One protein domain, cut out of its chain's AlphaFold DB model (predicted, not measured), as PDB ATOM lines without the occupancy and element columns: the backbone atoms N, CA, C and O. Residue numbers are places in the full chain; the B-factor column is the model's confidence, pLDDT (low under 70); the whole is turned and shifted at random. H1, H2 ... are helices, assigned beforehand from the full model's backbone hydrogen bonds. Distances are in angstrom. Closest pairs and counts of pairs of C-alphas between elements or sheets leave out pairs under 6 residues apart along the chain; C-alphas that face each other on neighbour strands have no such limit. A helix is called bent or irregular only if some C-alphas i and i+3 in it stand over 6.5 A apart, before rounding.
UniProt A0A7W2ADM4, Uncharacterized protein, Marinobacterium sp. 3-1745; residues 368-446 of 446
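What this domain is: This is residues 368 to 446 of the 446 residues of an uncharacterized protein of Marinobacterium sp. 3-1745 (UniProt A0A7W2ADM4). Two pairs of helices sit one beyond the other along the longest axis: H1 and H2 form a splayed hairpin, and H3 and H4 cross steeply. The two pairs are only loosely joined, with H2 coming near H3, and the long link from H2 runs back past the first pair to reach H3. The printed part has 79 residues with four named helices, H1, H2, H3 and H4 in chain order, and no named strand; the class is all helix. The whole is compact, with a radius of gyration of the C-alphas of 12.7 A and spans of 36 by 28 by 17 A.

How they stand to each other: H1, residues 368 to 382, touches H2, residues 389 to 403, as a helical hairpin; their closest C-alphas, those of Ala 375 and Ala 399, are 5.2 A apart. They run opposite ways at a steep tilt of 45 degrees. H2 and H3, residues 415 to 424, are close but not clearly touching, with C-alphas of Tyr 392 and Arg 415 closest at 7.1 A; they stand about perpendicular, at 86 degrees. H3 touches H4, residues 433 to 444, closest at the C-alphas of Ala 419 and Met 439, 5.9 A; they run opposite ways at a steep tilt of 59 degrees. H1 and H3 are apart, as are H2 and H4; H1 and H4 are only just apart, at 8.4 A. Every O i to N i+4 pair is within hydrogen-bond range in H1 and H3, against 9 of 11 in H2 and 6 of 8 in H4.

Where its parts are: H1 begins at C-alpha 368 (-14.591, 26.474, 8.566) and is 20.9 A long. H2 is 22.0 A long and only just irregular: C-alphas 399 and 402 are 6.9 A apart. H3 measures 14.3 A; H4 measures 16.7 A and ends at C-alpha 444 (17.340, 21.202, 20.736).

The domain as a whole: The two C-alphas farthest apart, of Glu 405 and Asn 428, are 38.2 A apart. The printed part has no cut, and the link from H2 to H3 is long. Mean pLDDT of the printed part is 81.7; residues 425, 427 to 431 and 440 to 446 are under 70.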
ATOM      1  N   GLN A 368     -15.923  27.079   8.600       94.88
ATOM      2  CA  GLN A 368     -14.591  26.474   8.566       94.88
ATOM      3  C   GLN A 368     -13.522  27.412   9.159       94.88
ATOM      4  O   GLN A 368     -12.632  26.956   9.869       94.88
ATOM      5  N   ALA A 369     -13.617  28.722   8.903       94.81
ATOM      6  CA  ALA A 369     -12.682  29.698   9.460       94.81
ATOM      7  C   ALA A 369     -12.789  29.768  10.991       94.81
ATOM      8  O   ALA A 369     -11.775  29.779  11.685       94.81
ATOM      9  N   ASP A 370     -14.010  29.739  11.534       95.62
ATOM     10  CA  ASP A 370     -14.215  29.661  12.984       95.62
ATOM     11  C   ASP A 370     -13.665  28.352  13.561       95.62
ATOM     12  O   ASP A 370     -13.078  28.365  14.643       95.62
ATOM     13  N   ALA A 371     -13.819  27.234  12.844       94.81
ATOM     14  CA  ALA A 371     -13.280  25.944  13.259       94.81
ATOM     15  C   ALA A 371     -11.746  25.959  13.312       94.81
ATOM     16  O   ALA A 371     -11.174  25.455  14.277       94.81
ATOM     17  N   GLN A 372     -11.091  26.601  12.341       94.62
ATOM     18  CA  GLN A 372      -9.642  26.806  12.330       94.62
ATOM     19  C   GLN A 372      -9.174  27.570  13.574       94.62
ATOM     20  O   GLN A 372      -8.321  27.079  14.314       94.62
ATOM     21  N   TYR A 373      -9.788  28.721  13.871       93.88
ATOM     22  CA  TYR A 373      -9.451  29.494  15.071       93.88
ATOM     23  C   TYR A 373      -9.693  28.711  16.365       93.88
ATOM     24  O   TYR A 373      -8.930  28.826  17.327       93.88
ATOM     25  N   TRP A 374     -10.746  27.895  16.399       94.50
ATOM     26  CA  TRP A 374     -11.051  27.054  17.550       94.50
ATOM     27  C   TRP A 374     -10.011  25.954  17.752       94.50
ATOM     28  O   TRP A 374      -9.555  25.759  18.878       94.50
ATOM     29  N   ALA A 375      -9.607  25.277  16.676       92.88
ATOM     30  CA  ALA A 375      -8.597  24.226  16.703       92.88
ATOM     31  C   ALA A 375      -7.235  24.779  17.159       92.88
ATOM     32  O   ALA A 375      -6.617  24.227  18.070       92.88
ATOM     33  N   GLU A 376      -6.811  25.923  16.611       92.12
ATOM     34  CA  GLU A 376      -5.588  26.622  17.028       92.12
ATOM     35  C   GLU A 376      -5.629  27.009  18.512       92.12
ATOM     36  O   GLU A 376      -4.655  26.820  19.245       92.12
ATOM     37  N   TRP A 377      -6.772  27.508  18.988       92.31
ATOM     38  CA  TRP A 377      -6.948  27.865  20.393       92.31
ATOM     39  C   TRP A 377      -6.899  26.648  21.321       92.31
ATOM     40  O   TRP A 377      -6.280  26.723  22.387       92.31
ATOM     41  N   ILE A 378      -7.524  25.525  20.935       90.88
ATOM     42  CA  ILE A 378      -7.453  24.276  21.705       90.88
ATOM     43  C   ILE A 378      -5.999  23.805  21.771       90.88
ATOM     44  O   ILE A 378      -5.504  23.550  22.871       90.88
ATOM     45  N   LEU A 379      -5.296  23.764  20.633       90.56
ATOM     46  CA  LEU A 379      -3.890  23.368  20.551       90.56
ATOM     47  C   LEU A 379      -3.021  24.211  21.496       90.56
ATOM     48  O   LEU A 379      -2.354  23.673  22.379       90.56
ATOM     49  N   GLN A 380      -3.103  25.541  21.404       88.06
ATOM     50  CA  GLN A 380      -2.347  26.456  22.269       88.06
ATOM     51  C   GLN A 380      -2.666  26.289  23.764       88.06
ATOM     52  O   GLN A 380      -1.826  26.573  24.630       88.06
ATOM     53  N   ASN A 381      -3.877  25.846  24.104       87.38
ATOM     54  CA  ASN A 381      -4.267  25.595  25.486       87.38
ATOM     55  C   ASN A 381      -3.869  24.227  26.020       87.38
ATOM     56  O   ASN A 381      -3.658  24.117  27.229       87.38
ATOM     57  N   LYS A 382      -3.693  23.231  25.150       85.31
ATOM     58  CA  LYS A 382      -3.195  21.902  25.527       85.31
ATOM     59  C   LYS A 382      -1.697  21.883  25.816       85.31
ATOM     60  O   LYS A 382      -1.270  21.077  26.636       85.31
ATOM     61  N   ILE A 383      -0.926  22.804  25.232       85.06
ATOM     62  CA  ILE A 383       0.518  22.913  25.471       85.06
ATOM     63  C   ILE A 383       0.782  23.283  26.936       85.06
ATOM     64  O   ILE A 383       0.647  24.436  27.362       85.06
ATOM     65  N   ASN A 384       1.168  22.276  27.712       81.75
ATOM     66  CA  ASN A 384       1.412  22.362  29.151       81.75
ATOM     67  C   ASN A 384       2.776  21.781  29.568       81.75
ATOM     68  O   ASN A 384       3.203  22.018  30.696       81.75
ATOM     69  N   THR A 385       3.473  21.108  28.656       83.56
ATOM     70  CA  THR A 385       4.832  20.564  28.795       83.56
ATOM     71  C   THR A 385       5.620  20.809  27.511       83.56
ATOM     72  O   THR A 385       5.081  21.367  26.557       83.56
ATOM     73  N   TYR A 386       6.895  20.417  27.481       83.44
ATOM     74  CA  TYR A 386       7.735  20.490  26.285       83.44
ATOM     75  C   TYR A 386       7.084  19.786  25.085       83.44
ATOM     76  O   TYR A 386       6.653  18.643  25.201       83.44
ATOM     77  N   ALA A 387       7.007  20.484  23.952       82.06
ATOM     78  CA  ALA A 387       6.345  20.034  22.732       82.06
ATOM     79  C   ALA A 387       7.246  19.098  21.905       82.06
ATOM     80  O   ALA A 387       7.703  19.469  20.825       82.06
ATOM     81  N   THR A 388       7.539  17.899  22.420       83.25
ATOM     82  CA  THR A 388       8.222  16.862  21.622       83.25
ATOM     83  C   THR A 388       7.390  16.507  20.389       83.25
ATOM     84  O   THR A 388       6.175  16.700  20.396       83.25
ATOM     85  N   GLU A 389       8.011  15.996  19.323       81.62
ATOM     86  CA  GLU A 389       7.286  15.596  18.105       81.62
ATOM     87  C   GLU A 389       6.069  14.676  18.376       81.62
ATOM     88  O   GLU A 389       4.971  14.993  17.907       81.62
ATOM     89  N   PRO A 390       6.179  13.589  19.179       85.00
ATOM     90  CA  PRO A 390       5.022  12.743  19.478       85.00
ATOM     91  C   PRO A 390       3.957  13.456  20.323       85.00
ATOM     92  O   PRO A 390       2.765  13.269  20.070       85.00
ATOM     93  N   ASP A 391       4.352  14.293  21.288       86.44
ATOM     94  CA  ASP A 391       3.401  15.030  22.128       86.44
ATOM     95  C   ASP A 391       2.650  16.097  21.319       86.44
ATOM     96  O   ASP A 391       1.436  16.249  21.457       86.44
ATOM     97  N   TYR A 392       3.356  16.807  20.432       87.75
ATOM     98  CA  TYR A 392       2.770  17.823  19.564       87.75
ATOM     99  C   TYR A 392       1.777  17.208  18.575       87.75
ATOM    100  O   TYR A 392       0.656  17.703  18.456       87.75
ATOM    101  N   SER A 393       2.138  16.090  17.934       86.94
ATOM    102  CA  SER A 393       1.219  15.348  17.060       86.94
ATOM    103  C   SER A 393      -0.040  14.910  17.814       86.94
ATOM    104  O   SER A 393      -1.153  15.121  17.332       86.94
ATOM    105  N   ALA A 394       0.111  14.379  19.033       88.62
ATOM    106  CA  ALA A 394      -1.022  13.978  19.865       88.62
ATOM    107  C   ALA A 394      -1.917  15.169  20.257       88.62
ATOM    108  O   ALA A 394      -3.141  15.036  20.308       88.62
ATOM    109  N   TRP A 395      -1.346  16.347  20.522       90.31
ATOM    110  CA  TRP A 395      -2.133  17.554  20.793       90.31
ATOM    111  C   TRP A 395      -2.863  18.077  19.559       90.31
ATOM    112  O   TRP A 395      -4.000  18.527  19.696       90.31
ATOM    113  N   CYS A 396      -2.258  17.988  18.374       88.88
ATOM    114  CA  CYS A 396      -2.925  18.319  17.116       88.88
ATOM    115  C   CYS A 396      -4.147  17.420  16.883       88.88
ATOM    116  O   CYS A 396      -5.234  17.932  16.627       88.88
ATOM    117  N   GLU A 397      -4.008  16.103  17.062       88.69
ATOM    118  CA  GLU A 397      -5.132  15.160  16.961       88.69
ATOM    119  C   GLU A 397      -6.235  15.461  17.989       88.69
ATOM    120  O   GLU A 397      -7.422  15.491  17.666       88.69
ATOM    121  N   GLN A 398      -5.864  15.748  19.239       88.12
ATOM    122  CA  GLN A 398      -6.834  16.103  20.280       88.12
ATOM    123  C   GLN A 398      -7.536  17.440  20.017       88.12
ATOM    124  O   GLN A 398      -8.673  17.620  20.456       88.12
ATOM    125  N   ALA A 399      -6.874  18.383  19.344       89.44
ATOM    126  CA  ALA A 399      -7.443  19.683  19.011       89.44
ATOM    127  C   ALA A 399      -8.468  19.605  17.871       89.44
ATOM    128  O   ALA A 399      -9.431  20.372  17.871       89.44
ATOM    129  N   THR A 400      -8.299  18.670  16.934       90.94
ATOM    130  CA  THR A 400      -9.225  18.471  15.808       90.94
ATOM    131  C   THR A 400     -10.373  17.519  16.134       90.94
ATOM    132  O   THR A 400     -11.443  17.644  15.542       90.94
ATOM    133  N   LEU A 401     -10.210  16.610  17.100       88.94
ATOM    134  CA  LEU A 401     -11.209  15.589  17.443       88.94
ATOM    135  C   LEU A 401     -12.619  16.141  17.763       88.94
ATOM    136  O   LEU A 401     -13.591  15.584  17.247       88.94
ATOM    137  N   PRO A 402     -12.789  17.237  18.534       87.44
ATOM    138  CA  PRO A 402     -14.107  17.841  18.770       87.44
ATOM    139  C   PRO A 402     -14.719  18.512  17.528       87.44
ATOM    140  O   PRO A 402     -15.902  18.841  17.525       87.44
ATOM    141  N   LEU A 403     -13.915  18.721  16.482       91.25
ATOM    142  CA  LEU A 403     -14.230  19.429  15.240       91.25
ATOM    143  C   LEU A 403     -14.204  18.479  14.036       91.25
ATOM    144  O   LEU A 403     -13.836  18.878  12.933       91.25
ATOM    145  N   ASN A 404     -14.593  17.221  14.248       88.38
ATOM    146  CA  ASN A 404     -14.532  16.139  13.261       88.38
ATOM    147  C   ASN A 404     -15.163  16.469  11.895       88.38
ATOM    148  O   ASN A 404     -14.727  15.955  10.878       88.38
ATOM    149  N   GLU A 405     -16.162  17.345  11.839       89.88
ATOM    150  CA  GLU A 405     -16.783  17.777  10.577       89.88
ATOM    151  C   GLU A 405     -15.881  18.642   9.703       89.88
ATOM    152  O   GLU A 405     -16.129  18.778   8.508       89.88
ATOM    153  N   TYR A 406     -14.849  19.229  10.299       90.31
ATOM    154  CA  TYR A 406     -13.858  20.039   9.613       90.31
ATOM    155  C   TYR A 406     -12.480  19.369   9.585       90.31
ATOM    156  O   TYR A 406     -11.574  19.950   8.999       90.31
ATOM    157  N   SER A 407     -12.298  18.174  10.170       83.50
ATOM    158  CA  SER A 407     -10.971  17.564  10.387       83.50
ATOM    159  C   SER A 407     -10.106  17.504   9.132       83.50
ATOM    160  O   SER A 407      -8.908  17.749   9.215       83.50
ATOM    161  N   ASP A 408     -10.717  17.247   7.977       84.50
ATOM    162  CA  ASP A 408     -10.010  17.071   6.704       84.50
ATOM    163  C   ASP A 408      -9.561  18.399   6.072       84.50
ATOM    164  O   ASP A 408      -8.755  18.413   5.144       84.50
ATOM    165  N   VAL A 409     -10.099  19.523   6.555       88.62
ATOM    166  CA  VAL A 409      -9.860  20.868   6.008       88.62
ATOM    167  C   VAL A 409      -9.214  21.812   7.028       88.62
ATOM    168  O   VAL A 409      -8.905  22.959   6.697       88.62
ATOM    169  N   LEU A 410      -9.013  21.356   8.268       90.12
ATOM    170  CA  LEU A 410      -8.273  22.086   9.295       90.12
ATOM    171  C   LEU A 410      -6.773  21.977   9.019       90.12
ATOM    172  O   LEU A 410      -6.236  20.882   8.879       90.12
ATOM    173  N   ASN A 411      -6.091  23.119   8.983       90.44
ATOM    174  CA  ASN A 411      -4.652  23.181   8.756       90.44
ATOM    175  C   ASN A 411      -3.960  23.758   9.989       90.44
ATOM    176  O   ASN A 411      -3.746  24.966  10.084       90.44
ATOM    177  N   LEU A 412      -3.677  22.906  10.974       89.31
ATOM    178  CA  LEU A 412      -2.969  23.335  12.177       89.31
ATOM    179  C   LEU A 412      -1.507  23.674  11.849       89.31
ATOM    180  O   LEU A 412      -0.888  22.965  11.055       89.31
ATOM    181  N   PRO A 413      -0.936  24.724  12.469       89.31
ATOM    182  CA  PRO A 413       0.455  25.078  12.237       89.31
ATOM    183  C   PRO A 413       1.370  23.925  12.651       89.31
ATOM    184  O   PRO A 413       1.157  23.269  13.677       89.31
ATOM    185  N   THR A 414       2.432  23.708  11.884       86.94
ATOM    186  CA  THR A 414       3.534  22.846  12.317       86.94
ATOM    187  C   THR A 414       4.169  23.407  13.590       86.94
ATOM    188  O   THR A 414       4.040  24.596  13.905       86.94
ATOM    189  N   ARG A 415       4.899  22.564  14.328       84.56
ATOM    190  CA  ARG A 415       5.594  22.992  15.550       84.56
ATOM    191  C   ARG A 415       6.495  24.208  15.299       84.56
ATOM    192  O   ARG A 415       6.452  25.171  16.063       84.56
ATOM    193  N   SER A 416       7.237  24.188  14.190       82.44
ATOM    194  CA  SER A 416       8.147  25.263  13.778       82.44
ATOM    195  C   SER A 416       7.419  26.568  13.438       82.44
ATOM    196  O   SER A 416       7.831  27.661  13.846       82.44
ATOM    197  N   GLU A 417       6.287  26.474  12.736       85.88
ATOM    198  CA  GLU A 417       5.448  27.632  12.412       85.88
ATOM    199  C   GLU A 417       4.843  28.246  13.674       85.88
ATOM    200  O   GLU A 417       4.896  29.465  13.842       85.88
ATOM    201  N   LEU A 418       4.336  27.422  14.598       84.94
ATOM    202  CA  LEU A 418       3.787  27.896  15.867       84.94
ATOM    203  C   LEU A 418       4.870  28.558  16.734       84.94
ATOM    204  O   LEU A 418       4.638  29.632  17.296       84.94
ATOM    205  N   ALA A 419       6.067  27.966  16.807       82.06
ATOM    206  CA  ALA A 419       7.219  28.550  17.495       82.06
ATOM    207  C   ALA A 419       7.574  29.929  16.913       82.06
ATOM    208  O   ALA A 419       7.723  30.907  17.652       82.06
ATOM    209  N   SER A 420       7.622  30.025  15.582       82.38
ATOM    210  CA  SER A 420       7.908  31.263  14.852       82.38
ATOM    211  C   SER A 420       6.833  32.332  15.077       82.38
ATOM    212  O   SER A 420       7.160  33.495  15.315       82.38
ATOM    213  N   GLN A 421       5.551  31.957  15.063       82.88
ATOM    214  CA  GLN A 421       4.427  32.863  15.327       82.88
ATOM    215  C   GLN A 421       4.469  33.425  16.753       82.88
ATOM    216  O   GLN A 421       4.335  34.635  16.946       82.88
ATOM    217  N   ILE A 422       4.717  32.574  17.754       79.62
ATOM    218  CA  ILE A 422       4.846  32.998  19.157       79.62
ATOM    219  C   ILE A 422       6.065  33.910  19.334       79.62
ATOM    220  O   ILE A 422       5.995  34.914  20.047       79.62
ATOM    221  N   TRP A 423       7.174  33.602  18.658       76.81
ATOM    222  CA  TRP A 423       8.385  34.416  18.698       76.81
ATOM    223  C   TRP A 423       8.206  35.788  18.043       76.81
ATOM    224  O   TRP A 423       8.698  36.785  18.567       76.81
ATOM    225  N   MET A 424       7.490  35.872  16.922       75.81
ATOM    226  CA  MET A 424       7.196  37.147  16.260       75.81
ATOM    227  C   MET A 424       6.154  37.975  17.029       75.81
ATOM    228  O   MET A 424       6.266  39.197  17.096       75.81
ATOM    229  N   GLY A 425       5.188  37.327  17.688       69.88
ATOM    230  CA  GLY A 425       4.140  37.983  18.481       69.88
ATOM    231  C   GLY A 425       4.599  38.574  19.822       69.88
ATOM    232  O   GLY A 425       3.836  39.281  20.476       69.88
ATOM    233  N   ARG A 426       5.845  38.329  20.246       70.56
ATOM    234  CA  ARG A 426       6.358  38.672  21.587       70.56
ATOM    235  C   ARG A 426       6.648  40.153  21.849       70.56
ATOM    236  O   ARG A 426       7.198  40.449  22.909       70.56
ATOM    237  N   HIS A 427       6.383  41.071  20.910       54.75
ATOM    238  CA  HIS A 427       6.771  42.487  21.026       54.75
ATOM    239  C   HIS A 427       6.416  43.056  22.423       54.75
ATOM    240  O   HIS A 427       5.255  43.295  22.742       54.75
ATOM    241  N   ASN A 428       7.446  43.250  23.260       55.44
ATOM    242  CA  ASN A 428       7.408  43.743  24.647       55.44
ATOM    243  C   ASN A 428       6.735  42.870  25.736       55.44
ATOM    244  O   ASN A 428       6.475  43.381  26.827       55.44
ATOM    245  N   GLN A 429       6.507  41.567  25.527       61.84
ATOM    246  CA  GLN A 429       5.970  40.669  26.569       61.84
ATOM    247  C   GLN A 429       7.034  39.722  27.155       61.84
ATOM    248  O   GLN A 429       7.930  39.254  26.456       61.84
ATOM    249  N   LYS A 430       6.946  39.430  28.464       65.19
ATOM    250  CA  LYS A 430       7.796  38.416  29.119       65.19
ATOM    251  C   LYS A 430       7.423  37.022  28.609       65.19
ATOM    252  O   LYS A 430       6.245  36.675  28.610       65.19
ATOM    253  N   ASN A 431       8.427  36.214  28.258       67.69
ATOM    254  CA  ASN A 431       8.234  34.816  27.866       67.69
ATOM    255  C   ASN A 431       7.468  34.054  28.953       67.69
ATOM    256  O   ASN A 431       7.845  34.070  30.127       67.69
ATOM    257  N   THR A 432       6.400  33.373  28.552       72.19
ATOM    258  CA  THR A 432       5.619  32.511  29.445       72.19
ATOM    259  C   THR A 432       6.204  31.097  29.461       72.19
ATOM    260  O   THR A 432       6.987  30.732  28.585       72.19
ATOM    261  N   SER A 433       5.805  30.264  30.430       74.38
ATOM    262  CA  SER A 433       6.186  28.838  30.461       74.38
ATOM    263  C   SER A 433       5.843  28.129  29.143       74.38
ATOM    264  O   SER A 433       6.642  27.352  28.637       74.38
ATOM    265  N   LYS A 434       4.697  28.471  28.533       75.06
ATOM    266  CA  LYS A 434       4.270  27.945  27.227       75.06
ATOM    267  C   LYS A 434       5.226  28.315  26.091       75.06
ATOM    268  O   LYS A 434       5.493  27.489  25.229       75.06
ATOM    269  N   THR A 435       5.770  29.532  26.112       74.12
ATOM    270  CA  THR A 435       6.769  29.978  25.130       74.12
ATOM    271  C   THR A 435       8.011  29.087  25.185       74.12
ATOM    272  O   THR A 435       8.492  28.642  24.150       74.12
ATOM    273  N   TRP A 436       8.487  28.758  26.390       76.31
ATOM    274  CA  TRP A 436       9.638  27.871  26.576       76.31
ATOM    275  C   TRP A 436       9.348  26.417  26.212       76.31
ATOM    276  O   TRP A 436      10.200  25.761  25.625       76.31
ATOM    277  N   HIS A 437       8.149  25.928  26.516       79.88
ATOM    278  CA  HIS A 437       7.725  24.575  26.166       79.88
ATOM    279  C   HIS A 437       7.760  24.294  24.659       79.88
ATOM    280  O   HIS A 437       8.047  23.169  24.260       79.88
ATOM    281  N   ILE A 438       7.497  25.306  23.834       78.12
ATOM    282  CA  ILE A 438       7.502  25.178  22.372       78.12
ATOM    283  C   ILE A 438       8.905  25.444  21.817       78.12
ATOM    284  O   ILE A 438       9.394  24.690  20.985       78.12
ATOM    285  N   MET A 439       9.582  26.483  22.310       74.56
ATOM    286  CA  MET A 439      10.882  26.897  21.780       74.56
ATOM    287  C   MET A 439      12.048  25.988  22.159       74.56
ATOM    288  O   MET A 439      12.904  25.727  21.324       74.56
ATOM    289  N   ALA A 440      12.113  25.527  23.412       68.19
ATOM    290  CA  ALA A 440      13.283  24.796  23.898       68.19
ATOM    291  C   ALA A 440      13.490  23.474  23.149       68.19
ATOM    292  O   ALA A 440      14.617  23.024  22.992       68.19
ATOM    293  N   VAL A 441      12.403  22.865  22.680       63.16
ATOM    294  CA  VAL A 441      12.449  21.615  21.924       63.16
ATOM    295  C   VAL A 441      12.913  21.854  20.485       63.16
ATOM    296  O   VAL A 441      13.743  21.103  19.981       63.16
ATOM    297  N   GLU A 442      12.453  22.943  19.862       61.72
ATOM    298  CA  GLU A 442      12.901  23.361  18.531       61.72
ATOM    299  C   GLU A 442      14.402  23.704  18.528       61.72
ATOM    300  O   GLU A 442      15.143  23.235  17.668       61.72
ATOM    301  N   ASP A 443      14.868  24.435  19.548       57.00
ATOM    302  CA  ASP A 443      16.284  24.788  19.733       57.00
ATOM    303  C   ASP A 443      17.178  23.556  19.980       57.00
ATOM    304  O   ASP A 443      18.387  23.606  19.743       57.00
ATOM    305  N   TRP A 444      16.611  22.448  20.472       60.12
ATOM    306  CA  TRP A 444      17.340  21.202  20.736       60.12
ATOM    307  C   TRP A 444      17.263  20.192  19.584       60.12
ATOM    308  O   TRP A 444      18.011  19.215  19.601       60.12
ATOM    309  N   GLY A 445      16.415  20.428  18.575       56.59
ATOM    310  CA  GLY A 445      16.224  19.517  17.441       56.59
ATOM    311  C   GLY A 445      15.650  18.150  17.838       56.59
ATOM    312  O   GLY A 445      15.956  17.156  17.177       56.59
ATOM    313  N   ILE A 446      14.882  18.100  18.935       48.47
ATOM    314  CA  ILE A 446      14.257  16.884  19.494       48.47
ATOM    315  C   ILE A 446      12.770  16.844  19.145       48.47
ATOM    316  O   ILE A 446      12.181  17.925  18.926       48.47
TER     317      ILE A 446